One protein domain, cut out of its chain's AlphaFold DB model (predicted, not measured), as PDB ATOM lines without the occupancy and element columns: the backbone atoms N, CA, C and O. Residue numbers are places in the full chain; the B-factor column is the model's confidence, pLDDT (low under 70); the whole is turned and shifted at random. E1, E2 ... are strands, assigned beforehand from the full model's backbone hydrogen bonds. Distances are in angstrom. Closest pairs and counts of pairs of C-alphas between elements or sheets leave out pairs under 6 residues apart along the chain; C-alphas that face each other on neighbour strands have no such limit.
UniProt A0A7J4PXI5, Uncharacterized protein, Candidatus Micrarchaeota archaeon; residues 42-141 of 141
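AT A GLANCE: This is residues 42 to 141 of the 141 residues of an uncharacterized protein of Candidatus Micrarchaeota archaeon (UniProt A0A7J4PXI5). Two strongly twisted sheets make a sandwich, two sheets face to face, with their strands crossed at 49 degrees and their planes 37 degrees apart. The larger sheet is built round the long, bent strand E1 and holds E1, E2, E3, E5 and E8; the smaller is E4, E7, E6 in that order, antiparallel, and two long links, residues 81 to 93 and 107 to 119, lie toward the end away from Ile 42. The printed part has 100 residues with eight named strands, E1 to E8 in order along the chain, and no named helix: the class is all strand. The larger sheet is branched and mixed. The whole is compact, with a radius of gyration of the C-alphas of 13.2 A, and elongated, spanning 39 by 24 by 23 A.

IN THESE COORDINATES: Find C-alpha 42 at (40.676, 49.986, -33.971); from there E1, residues 42 to 53, runs 29.7 A to C-alpha 53 at (45.055, 23.697, -20.926), bending by 65 degrees at residue 47. In the same sheet look for E2 at residues 56 to 61, E3 at 65 to 70 and E5 at 94 to 96. E8, residues 132 to 140, covers 22.3 A, bends by 54 degrees at residue 135 and ends at C-alpha 140, (48.836, 26.402, -23.455). In the other sheet E4 is residues 74 to 80, 19.4 A long, E6 is 101 to 106, and E7 is 120 to 126, 19.1 A long.

HOW THE PARTS SIT: Begin at E1, whose pairing is staggered: E3 and E2 lie on one side of it, E8 on the other. E1 and E3 are antiparallel, with N 44 and O 67 2.9 A apart. E1 and E2 form a hairpin, with N 51 and O 58 at 2.8 A. E8 is parallel to E1, at 28 degrees, with N 50 and O 136 at 2.8 A. On the other side of E8, E5 is antiparallel to it, with N 95 and O 139 at 2.9 A. In the second sheet E7 is the inner strand; look for N 77 and O 123, 2.8 A apart, between E4 and E7, and N 124 and O 104, 2.8 A, in the hairpin of E6 and E7. Between the sheets, the closest C-alphas of E5 and E6 are those of Val 96 and Phe 102, 5.6 A apart, and those of E2 and E4 are Ile 60 and Gln 80, 6.6 A. E1 and E4 are near each other, while E3 and E6, for instance, are apart.

THE WHOLE: The two C-alphas farthest apart, those of Ile 42 and Gly 88, are 38.9 A from each other. The printed part has no cut. The links E4 to E5 and E6 to E7 are long, 13 residues each; the other links are tight. Residues 90 to 91 pair antiparallel with 111 to 112. The mean pLDDT of the printed part is 89.6; residues 62 and 116 to 118 are under 70.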
ATOM      1  N   ILE A  42      41.785  50.887 -34.272       91.00
ATOM      2  CA  ILE A  42      40.676  49.986 -33.971       91.00
ATOM      3  C   ILE A  42      40.380  49.977 -32.477       91.00
ATOM      4  O   ILE A  42      41.276  50.142 -31.648       91.00
ATOM      5  N   HIS A  43      39.107  49.762 -32.160       93.31
ATOM      6  CA  HIS A  43      38.628  49.590 -30.799       93.31
ATOM      7  C   HIS A  43      38.628  48.107 -30.427       93.31
ATOM      8  O   HIS A  43      38.035  47.289 -31.135       93.31
ATOM      9  N   ILE A  44      39.290  47.768 -29.325       93.94
ATOM     10  CA  ILE A  44      39.344  46.410 -28.787       93.94
ATOM     11  C   ILE A  44      38.857  46.447 -27.342       93.94
ATOM     12  O   ILE A  44      39.450  47.116 -26.500       93.94
ATOM     13  N   GLU A  45      37.815  45.677 -27.058       94.31
ATOM     14  CA  GLU A  45      37.288  45.437 -25.721       94.31
ATOM     15  C   GLU A  45      37.492  43.960 -25.357       94.31
ATOM     16  O   GLU A  45      36.761  43.070 -25.797       94.31
ATOM     17  N   ILE A  46      38.519  43.686 -24.557       93.38
ATOM     18  CA  ILE A  46      38.747  42.354 -23.996       93.38
ATOM     19  C   ILE A  46      37.942  42.275 -22.705       93.38
ATOM     20  O   ILE A  46      38.281  42.922 -21.717       93.38
ATOM     21  N   SER A  47      36.861  41.500 -22.702       92.69
ATOM     22  CA  SER A  47      35.988  41.388 -21.527       92.69
ATOM     23  C   SER A  47      36.634  40.592 -20.394       92.69
ATOM     24  O   SER A  47      36.360  40.862 -19.227       92.69
ATOM     25  N   LYS A  48      37.480  39.619 -20.747       92.38
ATOM     26  CA  LYS A  48      38.267  38.784 -19.835       92.38
ATOM     27  C   LYS A  48      39.321  37.978 -20.580       92.38
ATOM     28  O   LYS A  48      39.178  37.739 -21.781       92.38
ATOM     29  N   THR A  49      40.291  37.456 -19.839       92.31
ATOM     30  CA  THR A  49      41.325  36.565 -20.377       92.31
ATOM     31  C   THR A  49      41.151  35.144 -19.832       92.31
ATOM     32  O   THR A  49      41.080  34.913 -18.619       92.31
ATOM     33  N   MET A  50      41.061  34.172 -20.743       93.25
ATOM     34  CA  MET A  50      40.838  32.752 -20.469       93.25
ATOM     35  C   MET A  50      42.075  31.939 -20.848       93.25
ATOM     36  O   MET A  50      42.477  31.932 -22.008       93.25
ATOM     37  N   LEU A  51      42.626  31.180 -19.903       92.75
ATOM     38  CA  LEU A  51      43.622  30.148 -20.186       92.75
ATOM     39  C   LEU A  51      42.956  28.799 -20.434       92.75
ATOM     40  O   LEU A  51      42.084  28.377 -19.673       92.75
ATOM     41  N   ILE A  52      43.402  28.093 -21.465       94.12
ATOM     42  CA  ILE A  52      42.935  26.762 -21.841       94.12
ATOM     43  C   ILE A  52      44.121  25.804 -21.802       94.12
ATOM     44  O   ILE A  52      45.102  25.982 -22.518       94.12
ATOM     45  N   ARG A  53      44.038  24.757 -20.980       91.81
ATOM     46  CA  ARG A  53      45.055  23.697 -20.926       91.81
ATOM     47  C   ARG A  53      44.392  22.351 -20.710       91.81
ATOM     48  O   ARG A  53      43.562  22.210 -19.816       91.81
ATOM     49  N   ASN A  54      44.743  21.360 -21.529       88.38
ATOM     50  CA  ASN A  54      44.156  20.012 -21.481       88.38
ATOM     51  C   ASN A  54      42.610  20.027 -21.484       88.38
ATOM     52  O   ASN A  54      41.968  19.274 -20.757       88.38
ATOM     53  N   GLY A  55      42.005  20.950 -22.240       86.75
ATOM     54  CA  GLY A  55      40.551  21.148 -22.295       86.75
ATOM     55  C   GLY A  55      39.939  21.887 -21.096       86.75
ATOM     56  O   GLY A  55      38.779  22.292 -21.164       86.75
ATOM     57  N   ARG A  56      40.697  22.134 -20.020       90.19
ATOM     58  CA  ARG A  56      40.236  22.930 -18.879       90.19
ATOM     59  C   ARG A  56      40.383  24.415 -19.184       90.19
ATOM     60  O   ARG A  56      41.478  24.874 -19.502       90.19
ATOM     61  N   ARG A  57      39.287  25.159 -19.038       92.19
ATOM     62  CA  ARG A  57      39.255  26.623 -19.140       92.19
ATOM     63  C   ARG A  57      39.404  27.235 -17.748       92.19
ATOM     64  O   ARG A  57      38.759  26.787 -16.804       92.19
ATOM     65  N   THR A  58      40.262  28.231 -17.592       90.81
ATOM     66  CA  THR A  58      40.486  28.947 -16.332       90.81
ATOM     67  C   THR A  58      40.573  30.439 -16.614       90.81
ATOM     68  O   THR A  58      41.382  30.873 -17.424       90.81
ATOM     69  N   GLU A  59      39.727  31.220 -15.957       90.12
ATOM     70  CA  GLU A  59      39.750  32.678 -16.052       90.12
ATOM     71  C   GLU A  59      40.894  33.228 -15.193       90.12
ATOM     72  O   GLU A  59      41.036  32.846 -14.027       90.12
ATOM     73  N   ILE A  60      41.739  34.084 -15.770       84.19
ATOM     74  CA  ILE A  60      42.937  34.589 -15.083       84.19
ATOM     75  C   ILE A  60      42.867  36.063 -14.708       84.19
ATOM     76  O   ILE A  60      43.482  36.443 -13.711       84.19
ATOM     77  N   GLU A  61      42.078  36.852 -15.430       74.00
ATOM     78  CA  GLU A  61      41.931  38.286 -15.210       74.00
ATOM     79  C   GLU A  61      40.465  38.681 -15.407       74.00
ATOM     80  O   GLU A  61      39.856  38.349 -16.426       74.00
ATOM     81  N   THR A  62      39.894  39.324 -14.386       64.12
ATOM     82  CA  THR A  62      38.455  39.634 -14.288       64.12
ATOM     83  C   THR A  62      38.147  41.092 -14.640       64.12
ATOM     84  O   THR A  62      36.988  41.498 -14.641       64.12
ATOM     85  N   SER A  63      39.166  41.910 -14.911       70.75
ATOM     86  CA  SER A  63      38.987  43.297 -15.342       70.75
ATOM     87  C   SER A  63      38.902  43.377 -16.859       70.75
ATOM     88  O   SER A  63      39.809  42.923 -17.555       70.75
ATOM     89  N   SER A  64      37.832  43.995 -17.360       80.81
ATOM     90  CA  SER A  64      37.728  44.331 -18.775       80.81
ATOM     91  C   SER A  64      38.820  45.329 -19.164       80.81
ATOM     92  O   SER A  64      39.150  46.254 -18.416       80.81
ATOM     93  N   ARG A  65      39.395  45.136 -20.350       88.56
ATOM     94  CA  ARG A  65      40.476  45.958 -20.889       88.56
ATOM     95  C   ARG A  65      40.029  46.577 -22.204       88.56
ATOM     96  O   ARG A  65      39.651  45.869 -23.134       88.56
ATOM     97  N   ILE A  66      40.093  47.902 -22.279       90.19
ATOM     98  CA  ILE A  66      39.755  48.671 -23.478       90.19
ATOM     99  C   ILE A  66      41.044  49.231 -24.071       90.19
ATOM    100  O   ILE A  66      41.810  49.906 -23.380       90.19
ATOM    101  N   LEU A  67      41.284  48.952 -25.349       89.81
ATOM    102  CA  LEU A  67      42.466  49.378 -26.090       89.81
ATOM    103  C   LEU A  67      42.041  50.076 -27.385       89.81
ATOM    104  O   LEU A  67      41.140  49.616 -28.085       89.81
ATOM    105  N   ASN A  68      42.728  51.167 -27.721       90.00
ATOM    106  CA  ASN A  68      42.653  51.794 -29.038       90.00
ATOM    107  C   ASN A  68      44.038  51.687 -29.677       90.00
ATOM    108  O   ASN A  68      44.972  52.346 -29.222       90.00
ATOM    109  N   LEU A  69      44.173  50.821 -30.679       89.38
ATOM    110  CA  LEU A  69      45.460  50.474 -31.287       89.38
ATOM    111  C   LEU A  69      45.402  50.673 -32.803       89.38
ATOM    112  O   LEU A  69      44.367  50.376 -33.400       89.38
ATOM    113  N   PRO A  70      46.476  51.126 -33.470       88.69
ATOM    114  CA  PRO A  70      46.664  50.899 -34.894       88.69
ATOM    115  C   PRO A  70      46.352  49.454 -35.314       88.69
ATOM    116  O   PRO A  70      46.620  48.495 -34.584       88.69
ATOM    117  N   LYS A  71      45.797  49.294 -36.519       86.00
ATOM    118  CA  LYS A  71      45.496  47.973 -37.094       86.00
ATOM    119  C   LYS A  71      46.733  47.073 -37.091       86.00
ATOM    120  O   LYS A  71      47.801  47.492 -37.530       86.00
ATOM    121  N   GLY A  72      46.579  45.835 -36.622       86.12
ATOM    122  CA  GLY A  72      47.665  44.852 -36.622       86.12
ATOM    123  C   GLY A  72      48.807  45.143 -35.642       86.12
ATOM    124  O   GLY A  72      49.826  44.454 -35.708       86.12
ATOM    125  N   GLN A  73      48.667  46.131 -34.750       91.12
ATOM    126  CA  GLN A  73      49.679  46.429 -33.741       91.12
ATOM    127  C   GLN A  73      49.840  45.267 -32.752       91.12
ATOM    128  O   GLN A  73      48.875  44.608 -32.366       91.12
ATOM    129  N   ILE A  74      51.075  45.043 -32.311       93.44
ATOM    130  CA  ILE A  74      51.401  44.083 -31.259       93.44
ATOM    131  C   ILE A  74      51.262  44.763 -29.894       93.44
ATOM    132  O   ILE A  74      51.794  45.855 -29.688       93.44
ATOM    133  N   PHE A  75      50.581  44.112 -28.956       92.25
ATOM    134  CA  PHE A  75      50.467  44.550 -27.568       92.25
ATOM    135  C   PHE A  75      50.900  43.445 -26.598       92.25
ATOM    136  O   PHE A  75      50.853  42.260 -26.929       92.25
ATOM    137  N   GLY A  76      51.342  43.854 -25.407       92.44
ATOM    138  CA  GLY A  76      51.695  42.956 -24.308       92.44
ATOM    139  C   GLY A  76      50.488  42.628 -23.424       92.44
ATOM    140  O   GLY A  76      49.765  43.529 -22.972       92.44
ATOM    141  N   GLU A  77      50.293  41.342 -23.157       91.00
ATOM    142  CA  GLU A  77      49.331  40.808 -22.194       91.00
ATOM    143  C   GLU A  77      50.075  40.054 -21.091       91.00
ATOM    144  O   GLU A  77      50.747  39.056 -21.351       91.00
ATOM    145  N   LYS A  78      49.964  40.529 -19.847       90.06
ATOM    146  CA  LYS A  78      50.620  39.897 -18.699       90.06
ATOM    147  C   LYS A  78      49.713  38.840 -18.102       90.06
ATOM    148  O   LYS A  78      48.655  39.132 -17.565       90.06
ATOM    149  N   VAL A  79      50.172  37.604 -18.150       88.56
ATOM    150  CA  VAL A  79      49.388  36.427 -17.820       88.56
ATOM    151  C   VAL A  79      49.990  35.714 -16.619       88.56
ATOM    152  O   VAL A  79      51.144  35.291 -16.636       88.56
ATOM    153  N   GLN A  80      49.181  35.529 -15.578       87.69
ATOM    154  CA  GLN A  80      49.546  34.739 -14.405       87.69
ATOM    155  C   GLN A  80      49.300  33.246 -14.661       87.69
ATOM    156  O   GLN A  80      48.158  32.779 -14.625       87.69
ATOM    157  N   LEU A  81      50.365  32.474 -14.894       85.88
ATOM    158  CA  LEU A  81      50.234  31.059 -15.260       85.88
ATOM    159  C   LEU A  81      49.927  30.130 -14.094       85.88
ATOM    160  O   LEU A  81      49.357  29.068 -14.331       85.88
ATOM    161  N   TYR A  82      50.229  30.509 -12.851       81.88
ATOM    162  CA  TYR A  82      50.010  29.645 -11.679       81.88
ATOM    163  C   TYR A  82      48.538  29.208 -11.506       81.88
ATOM    164  O   TYR A  82      48.244  28.223 -10.834       81.88
ATOM    165  N   LYS A  83      47.587  29.924 -12.127       79.44
ATOM    166  CA  LYS A  83      46.160  29.564 -12.138       79.44
ATOM    167  C   LYS A  83      45.842  28.373 -13.060       79.44
ATOM    168  O   LYS A  83      44.855  27.671 -12.834       79.44
ATOM    169  N   ALA A  84      46.655  28.135 -14.091       83.38
ATOM    170  CA  ALA A  84      46.459  27.077 -15.093       83.38
ATOM    171  C   ALA A  84      47.611  26.055 -15.159       83.38
ATOM    172  O   ALA A  84      47.480  25.008 -15.801       83.38
ATOM    173  N   MET A  85      48.739  26.341 -14.511       86.25
ATOM    174  CA  MET A  85      49.931  25.503 -14.475       86.25
ATOM    175  C   MET A  85      50.400  25.279 -13.041       86.25
ATOM    176  O   MET A  85      50.318  26.172 -12.204       86.25
ATOM    177  N   SER A  86      50.904  24.079 -12.782       87.12
ATOM    178  CA  SER A  86      51.503  23.672 -11.517       87.12
ATOM    179  C   SER A  86      53.014  23.889 -11.543       87.12
ATOM    180  O   SER A  86      53.638  23.953 -12.603       87.12
ATOM    181  N   TYR A  87      53.628  23.943 -10.363       86.88
ATOM    182  CA  TYR A  87      55.083  23.967 -10.240       86.88
ATOM    183  C   TYR A  87      55.732  22.794 -10.992       86.88
ATOM    184  O   TYR A  87      55.295  21.648 -10.885       86.88
ATOM    185  N   GLY A  88      56.785  23.086 -11.754       86.38
ATOM    186  CA  GLY A  88      57.497  22.124 -12.586       86.38
ATOM    187  C   GLY A  88      56.886  21.888 -13.970       86.38
ATOM    188  O   GLY A  88      57.574  21.312 -14.816       86.38
ATOM    189  N   ASP A  89      55.661  22.356 -14.236       89.81
ATOM    190  CA  ASP A  89      55.063  22.269 -15.567       89.81
ATOM    191  C   ASP A  89      55.861  23.075 -16.592       89.81
ATOM    192  O   ASP A  89      56.404  24.140 -16.300       89.81
ATOM    193  N   THR A  90      55.902  22.568 -17.823       91.44
ATOM    194  CA  THR A  90      56.537  23.238 -18.960       91.44
ATOM    195  C   THR A  90      55.495  23.501 -20.037       91.44
ATOM    196  O   THR A  90      54.823  22.568 -20.470       91.44
ATOM    197  N   ALA A  91      55.382  24.750 -20.477       90.94
ATOM    198  CA  ALA A  91      54.623  25.124 -21.661       90.94
ATOM    199  C   ALA A  91      55.578  25.168 -22.852       90.94
ATOM    200  O   ALA A  91      56.573  25.893 -22.845       90.94
ATOM    201  N   LYS A  92      55.287  24.369 -23.872       93.75
ATOM    202  CA  LYS A  92      56.085  24.277 -25.098       93.75
ATOM    203  C   LYS A  92      55.488  25.114 -26.217       93.75
ATOM    204  O   LYS A  92      56.220  25.556 -27.097       93.75
ATOM    205  N   ARG A  93      54.174  25.324 -26.187       93.88
ATOM    206  CA  ARG A  93      53.427  26.050 -27.210       93.88
ATOM    207  C   ARG A  93      52.324  26.883 -26.572       93.88
ATOM    208  O   ARG A  93      51.627  26.425 -25.668       93.88
ATOM    209  N   ILE A  94      52.178  28.097 -27.090       94.44
ATOM    210  CA  ILE A  94      51.093  29.021 -26.774       94.44
ATOM    211  C   ILE A  94      50.362  29.330 -28.073       94.44
ATOM    212  O   ILE A  94      50.985  29.573 -29.106       94.44
ATOM    213  N   GLU A  95      49.040  29.316 -28.009       95.75
ATOM    214  CA  GLU A  95      48.161  29.725 -29.095       95.75
ATOM    215  C   GLU A  95      47.160  30.737 -28.565       95.75
ATOM    216  O   GLU A  95      46.731  30.655 -27.418       95.75
ATOM    217  N   VAL A  96      46.765  31.681 -29.408       95.75
ATOM    218  CA  VAL A  96      45.705  32.635 -29.090       95.75
ATOM    219  C   VAL A  96      44.587  32.422 -30.098       95.75
ATOM    220  O   VAL A  96      44.855  32.231 -31.286       95.75
ATOM    221  N   ALA A  97      43.344  32.408 -29.624       96.12
ATOM    222  CA  ALA A  97      42.192  32.234 -30.493       96.12
ATOM    223  C   ALA A  97      42.037  33.419 -31.469       96.12
ATOM    224  O   ALA A  97      42.322  34.567 -31.107       96.12
ATOM    225  N   PRO A  98      41.536  33.177 -32.697       95.25
ATOM    226  CA  PRO A  98      41.168  34.249 -33.612       95.25
ATOM    227  C   PRO A  98      40.189  35.248 -32.963       95.25
ATOM    228  O   PRO A  98      39.352  34.846 -32.154       95.25
ATOM    229  N   PRO A  99      40.243  36.538 -33.333       95.56
ATOM    230  CA  PRO A  99      40.993  37.097 -34.461       95.56
ATOM    231  C   PRO A  99      42.420  37.558 -34.108       95.56
ATOM    232  O   PRO A  99      43.080  38.186 -34.934       95.56
ATOM    233  N   PHE A 100      42.898  37.261 -32.903       96.12
ATOM    234  CA  PHE A 100      44.246  37.600 -32.460       96.12
ATOM    235  C   PHE A 100      45.283  36.607 -32.993       96.12
ATOM    236  O   PHE A 100      44.953  35.490 -33.400       96.12
ATOM    237  N   ARG A 101      46.561  37.001 -32.966       95.94
ATOM    238  CA  ARG A 101      47.678  36.100 -33.285       95.94
ATOM    239  C   ARG A 101      48.765  36.187 -32.230       95.94
ATOM    240  O   ARG A 101      49.197  37.275 -31.868       95.94
ATOM    241  N   PHE A 102      49.234  35.035 -31.767       95.50
ATOM    242  CA  PHE A 102      50.422  34.969 -30.924       95.50
ATOM    243  C   PHE A 102      51.667  35.318 -31.745       95.50
ATOM    244  O   PHE A 102      51.855  34.768 -32.829       95.50
ATOM    245  N   VAL A 103      52.514  36.209 -31.225       94.69
ATOM    246  CA  VAL A 103      53.785  36.587 -31.861       94.69
ATOM    247  C   VAL A 103      54.962  36.021 -31.079       94.69
ATOM    248  O   VAL A 103      55.817  35.347 -31.648       94.69
ATOM    249  N   SER A 104      55.029  36.297 -29.776       94.75
ATOM    250  CA  SER A 104      56.098  35.801 -28.904       94.75
ATOM    251  C   SER A 104      55.718  35.910 -27.427       94.75
ATOM    252  O   SER A 104      54.647  36.409 -27.089       94.75
ATOM    253  N   SER A 105      56.593  35.441 -26.541       93.88
ATOM    254  CA  SER A 105      56.435  35.571 -25.095       93.88
ATOM    255  C   SER A 105      57.754  35.944 -24.431       93.88
ATOM    256  O   SER A 105      58.826  35.612 -24.947       93.88
ATOM    257  N   ASP A 106      57.653  36.572 -23.266       91.50
ATOM    258  CA  ASP A 106      58.747  36.740 -22.319       91.50
ATOM    259  C   ASP A 106      58.350  36.143 -20.954       91.50
ATOM    260  O   ASP A 106      57.378  36.605 -20.343       91.50
ATOM    261  N   PRO A 107      59.034  35.082 -20.486       90.38
ATOM    262  CA  PRO A 107      60.143  34.388 -21.146       90.38
ATOM    263  C   PRO A 107      59.725  33.626 -22.409       90.38
ATOM    264  O   PRO A 107      58.563  33.248 -22.609       90.38
ATOM    265  N   LYS A 108      60.710  33.396 -23.284       92.25
ATOM    266  CA  LYS A 108      60.522  32.651 -24.534       92.25
ATOM    267  C   LYS A 108      60.171  31.191 -24.255       92.25
ATOM    268  O   LYS A 108      60.646  30.592 -23.296       92.25
ATOM    269  N   LEU A 109      59.376  30.608 -25.147       90.69
ATOM    270  CA  LEU A 109      59.064  29.183 -25.122       90.69
ATOM    271  C   LEU A 109      60.300  28.322 -25.471       90.69
ATOM    272  O   LEU A 109      61.102  28.732 -26.315       90.69
ATOM    273  N   PRO A 110      60.432  27.107 -24.902       92.12
ATOM    274  CA  PRO A 110      59.574  26.546 -23.861       92.12
ATOM    275  C   PRO A 110      59.831  27.218 -22.508       92.12
ATOM    276  O   PRO A 110      60.975  27.468 -22.142       92.12
ATOM    277  N   LEU A 111      58.764  27.459 -21.752       89.62
ATOM    278  CA  LEU A 111      58.844  28.084 -20.434       89.62
ATOM    279  C   LEU A 111      58.461  27.088 -19.344       89.62
ATOM    280  O   LEU A 111      57.594  26.238 -19.557       89.62
ATOM    281  N   ARG A 112      59.123  27.165 -18.189       87.75
ATOM    282  CA  ARG A 112      58.909  26.265 -17.052       87.75
ATOM    283  C   ARG A 112      58.487  27.080 -15.841       87.75
ATOM    284  O   ARG A 112      59.106  28.092 -15.553       87.75
ATOM    285  N   VAL A 113      57.466  26.614 -15.126       86.75
ATOM    286  CA  VAL A 113      57.078  27.205 -13.841       86.75
ATOM    287  C   VAL A 113      58.065  26.725 -12.780       86.75
ATOM    288  O   VAL A 113      58.002  25.572 -12.346       86.75
ATOM    289  N   ASP A 114      59.005  27.585 -12.407       82.62
ATOM    290  CA  ASP A 114      60.084  27.323 -11.447       82.62
ATOM    291  C   ASP A 114      59.978  28.148 -10.151       82.62
ATOM    292  O   ASP A 114      60.765  27.938  -9.231       82.62
ATOM    293  N   ASP A 115      58.958  29.003 -10.036       76.81
ATOM    294  CA  ASP A 115      58.581  29.705  -8.807       76.81
ATOM    295  C   ASP A 115      57.128  29.374  -8.426       76.81
ATOM    296  O   ASP A 115      56.207  29.430  -9.246       76.81
ATOM    297  N   THR A 116      56.916  29.009  -7.160       69.62
ATOM    298  CA  THR A 116      55.601  28.708  -6.581       69.62
ATOM    299  C   THR A 116      54.782  29.951  -6.229       69.62
ATOM    300  O   THR A 116      53.578  29.825  -6.019       69.62
ATOM    301  N   ASN A 117      55.403  31.131  -6.130       66.69
ATOM    302  CA  ASN A 117      54.776  32.311  -5.529       66.69
ATOM    303  C   ASN A 117      54.100  33.250  -6.533       66.69
ATOM    304  O   ASN A 117      53.111  33.885  -6.176       66.69
ATOM    305  N   SER A 118      54.590  33.357  -7.770       64.56
ATOM    306  CA  SER A 118      53.919  34.090  -8.852       64.56
ATOM    307  C   SER A 118      54.713  33.932 -10.141       64.56
ATOM    308  O   SER A 118      55.822  34.445 -10.249       64.56
ATOM    309  N   TYR A 119      54.144  33.256 -11.138       81.88
ATOM    310  CA  TYR A 119      54.747  33.195 -12.466       81.88
ATOM    311  C   TYR A 119      53.922  34.020 -13.454       81.88
ATOM    312  O   TYR A 119      52.801  33.639 -13.809       81.88
ATOM    313  N   ILE A 120      54.475  35.166 -13.861       86.62
ATOM    314  CA  ILE A 120      53.894  36.079 -14.850       86.62
ATOM    315  C   ILE A 120      54.655  35.906 -16.161       86.62
ATOM    316  O   ILE A 120      55.880  35.980 -16.177       86.62
ATOM    317  N   VAL A 121      53.923  35.717 -17.255       89.56
ATOM    318  CA  VAL A 121      54.460  35.749 -18.620       89.56
ATOM    319  C   VAL A 121      53.870  36.933 -19.341       89.56
ATOM    320  O   VAL A 121      52.663  37.147 -19.278       89.56
ATOM    321  N   GLU A 122      54.695  37.676 -20.061       93.00
ATOM    322  CA  GLU A 122      54.206  38.666 -21.007       93.00
ATOM    323  C   GLU A 122      54.044  38.015 -22.383       93.00
ATOM    324  O   GLU A 122      54.997  37.490 -22.955       93.00
ATOM    325  N   LEU A 123      52.819  37.997 -22.901       93.38
ATOM    326  CA  LEU A 123      52.502  37.512 -24.239       93.38
ATOM    327  C   LEU A 123      52.409  38.698 -25.188       93.38
ATOM    328  O   LEU A 123      51.618  39.612 -24.974       93.38
ATOM    329  N   TYR A 124      53.177  38.652 -26.267       95.56
ATOM    330  CA  TYR A 124      53.093  39.612 -27.354       95.56
ATOM    331  C   TYR A 124      52.082  39.104 -28.376       95.56
ATOM    332  O   TYR A 124      52.306  38.093 -29.052       95.56
ATOM    333  N   ILE A 125      50.950  39.798 -28.459       95.19
ATOM    334  CA  ILE A 125      49.785  39.403 -29.245       95.19
ATOM    335  C   ILE A 125      49.530  40.471 -30.303       95.19
ATOM    336  O   ILE A 125      49.467  41.660 -30.004       95.19
ATOM    337  N   GLN A 126      49.379  40.043 -31.550       94.44
ATOM    338  CA  GLN A 126      48.963  40.909 -32.638       94.44
ATOM    339  C   GLN A 126      47.452  41.141 -32.566       94.44
ATOM    340  O   GLN A 126      46.664  40.187 -32.548       94.44
ATOM    341  N   ALA A 127      47.063  42.413 -32.545       93.12
ATOM    342  CA  ALA A 127      45.684  42.852 -32.650       93.12
ATOM    343  C   ALA A 127      45.069  42.490 -34.018       93.12
ATOM    344  O   ALA A 127      45.788  42.402 -35.018       93.12
ATOM    345  N   PRO A 128      43.738  42.315 -34.091       92.69
ATOM    346  CA  PRO A 128      43.038  42.144 -35.360       92.69
ATOM    347  C   PRO A 128      43.113  43.401 -36.245       92.69
ATOM    348  O   PRO A 128      43.597  44.458 -35.846       92.69
ATOM    349  N   GLU A 129      42.604  43.303 -37.473       91.12
ATOM    350  CA  GLU A 129      42.446  44.462 -38.370       91.12
ATOM    351  C   GLU A 129      41.088  45.168 -38.215       91.12
ATOM    352  O   GLU A 129      40.889  46.271 -38.735       91.12
ATOM    353  N   ALA A 130      40.155  44.534 -37.502       92.81
ATOM    354  CA  ALA A 130      38.793  44.996 -37.268       92.81
ATOM    355  C   ALA A 130      38.523  45.170 -35.763       92.81
ATOM    356  O   ALA A 130      39.201  44.535 -34.952       92.81
ATOM    357  N   PRO A 131      37.531  45.995 -35.380       93.81
ATOM    358  CA  PRO A 131      37.105  46.102 -33.991       93.81
ATOM    359  C   PRO A 131      36.721  44.746 -33.394       93.81
ATOM    360  O   PRO A 131      36.173  43.885 -34.086       93.81
ATOM    361  N   TYR A 132      36.985  44.571 -32.102       95.12
ATOM    362  CA  TYR A 132      36.720  43.325 -31.390       95.12
ATOM    363  C   TYR A 132      36.132  43.602 -30.008       95.12
ATOM    364  O   TYR A 132      36.616  44.483 -29.305       95.12
ATOM    365  N   ALA A 133      35.131  42.816 -29.612       95.50
ATOM    366  CA  ALA A 133      34.597  42.791 -28.257       95.50
ATOM    367  C   ALA A 133      34.365  41.334 -27.834       95.50
ATOM    368  O   ALA A 133      33.599  40.616 -28.483       95.50
ATOM    369  N   GLY A 134      35.035  40.872 -26.778       93.88
ATOM    370  CA  GLY A 134      34.931  39.478 -26.341       93.88
ATOM    371  C   GLY A 134      36.089  38.987 -25.470       93.88
ATOM    372  O   GLY A 134      36.932  39.780 -25.053       93.88
ATOM    373  N   PRO A 135      36.124  37.683 -25.147       94.31
ATOM    374  CA  PRO A 135      37.185  37.107 -24.335       94.31
ATOM    375  C   PRO A 135      38.464  36.851 -25.144       94.31
ATOM    376  O   PRO A 135      38.427  36.285 -26.235       94.31
ATOM    377  N   LEU A 136      39.617  37.151 -24.554       94.31
ATOM    378  CA  LEU A 136      40.903  36.689 -25.064       94.31
ATOM    379  C   LEU A 136      41.128  35.239 -24.609       94.31
ATOM    380  O   LEU A 136      41.357  34.985 -23.427       94.31
ATOM    381  N   GLU A 137      41.044  34.275 -25.526       95.12
ATOM    382  CA  GLU A 137      41.307  32.862 -25.225       95.12
ATOM    383  C   GLU A 137      42.744  32.479 -25.609       95.12
ATOM    384  O   GLU A 137      43.161  32.644 -26.756       95.12
ATOM    385  N   ILE A 138      43.492  31.945 -24.645       94.75
ATOM    386  CA  ILE A 138      44.891  31.543 -24.790       94.75
ATOM    387  C   ILE A 138      45.007  30.058 -24.449       94.75
ATOM    388  O   ILE A 138      44.715  29.647 -23.326       94.75
ATOM    389  N   THR A 139      45.472  29.249 -25.392       95.00
ATOM    390  CA  THR A 139      45.724  27.819 -25.194       95.00
ATOM    391  C   THR A 139      47.199  27.572 -24.906       95.00
ATOM    392  O   THR A 139      48.069  28.094 -25.599       95.00
ATOM    393  N   ILE A 140      47.482  26.756 -23.891       92.06
ATOM    394  CA  ILE A 140      48.836  26.402 -23.455       92.06
ATOM    395  C   ILE A 140      48.997  24.880 -23.503       92.06
ATOM    396  O   ILE A 140      48.171  24.150 -22.946       92.06
ATOM    397  N   SER A 141      50.075  24.406 -24.136       89.50
ATOM    398  CA  SER A 141      50.417  22.976 -24.272       89.50
ATOM    399  C   SER A 141      51.905  22.698 -24.107       89.50
ATOM    400  O   SER A 141      52.718  23.578 -24.473       89.50
TER     401      SER A 141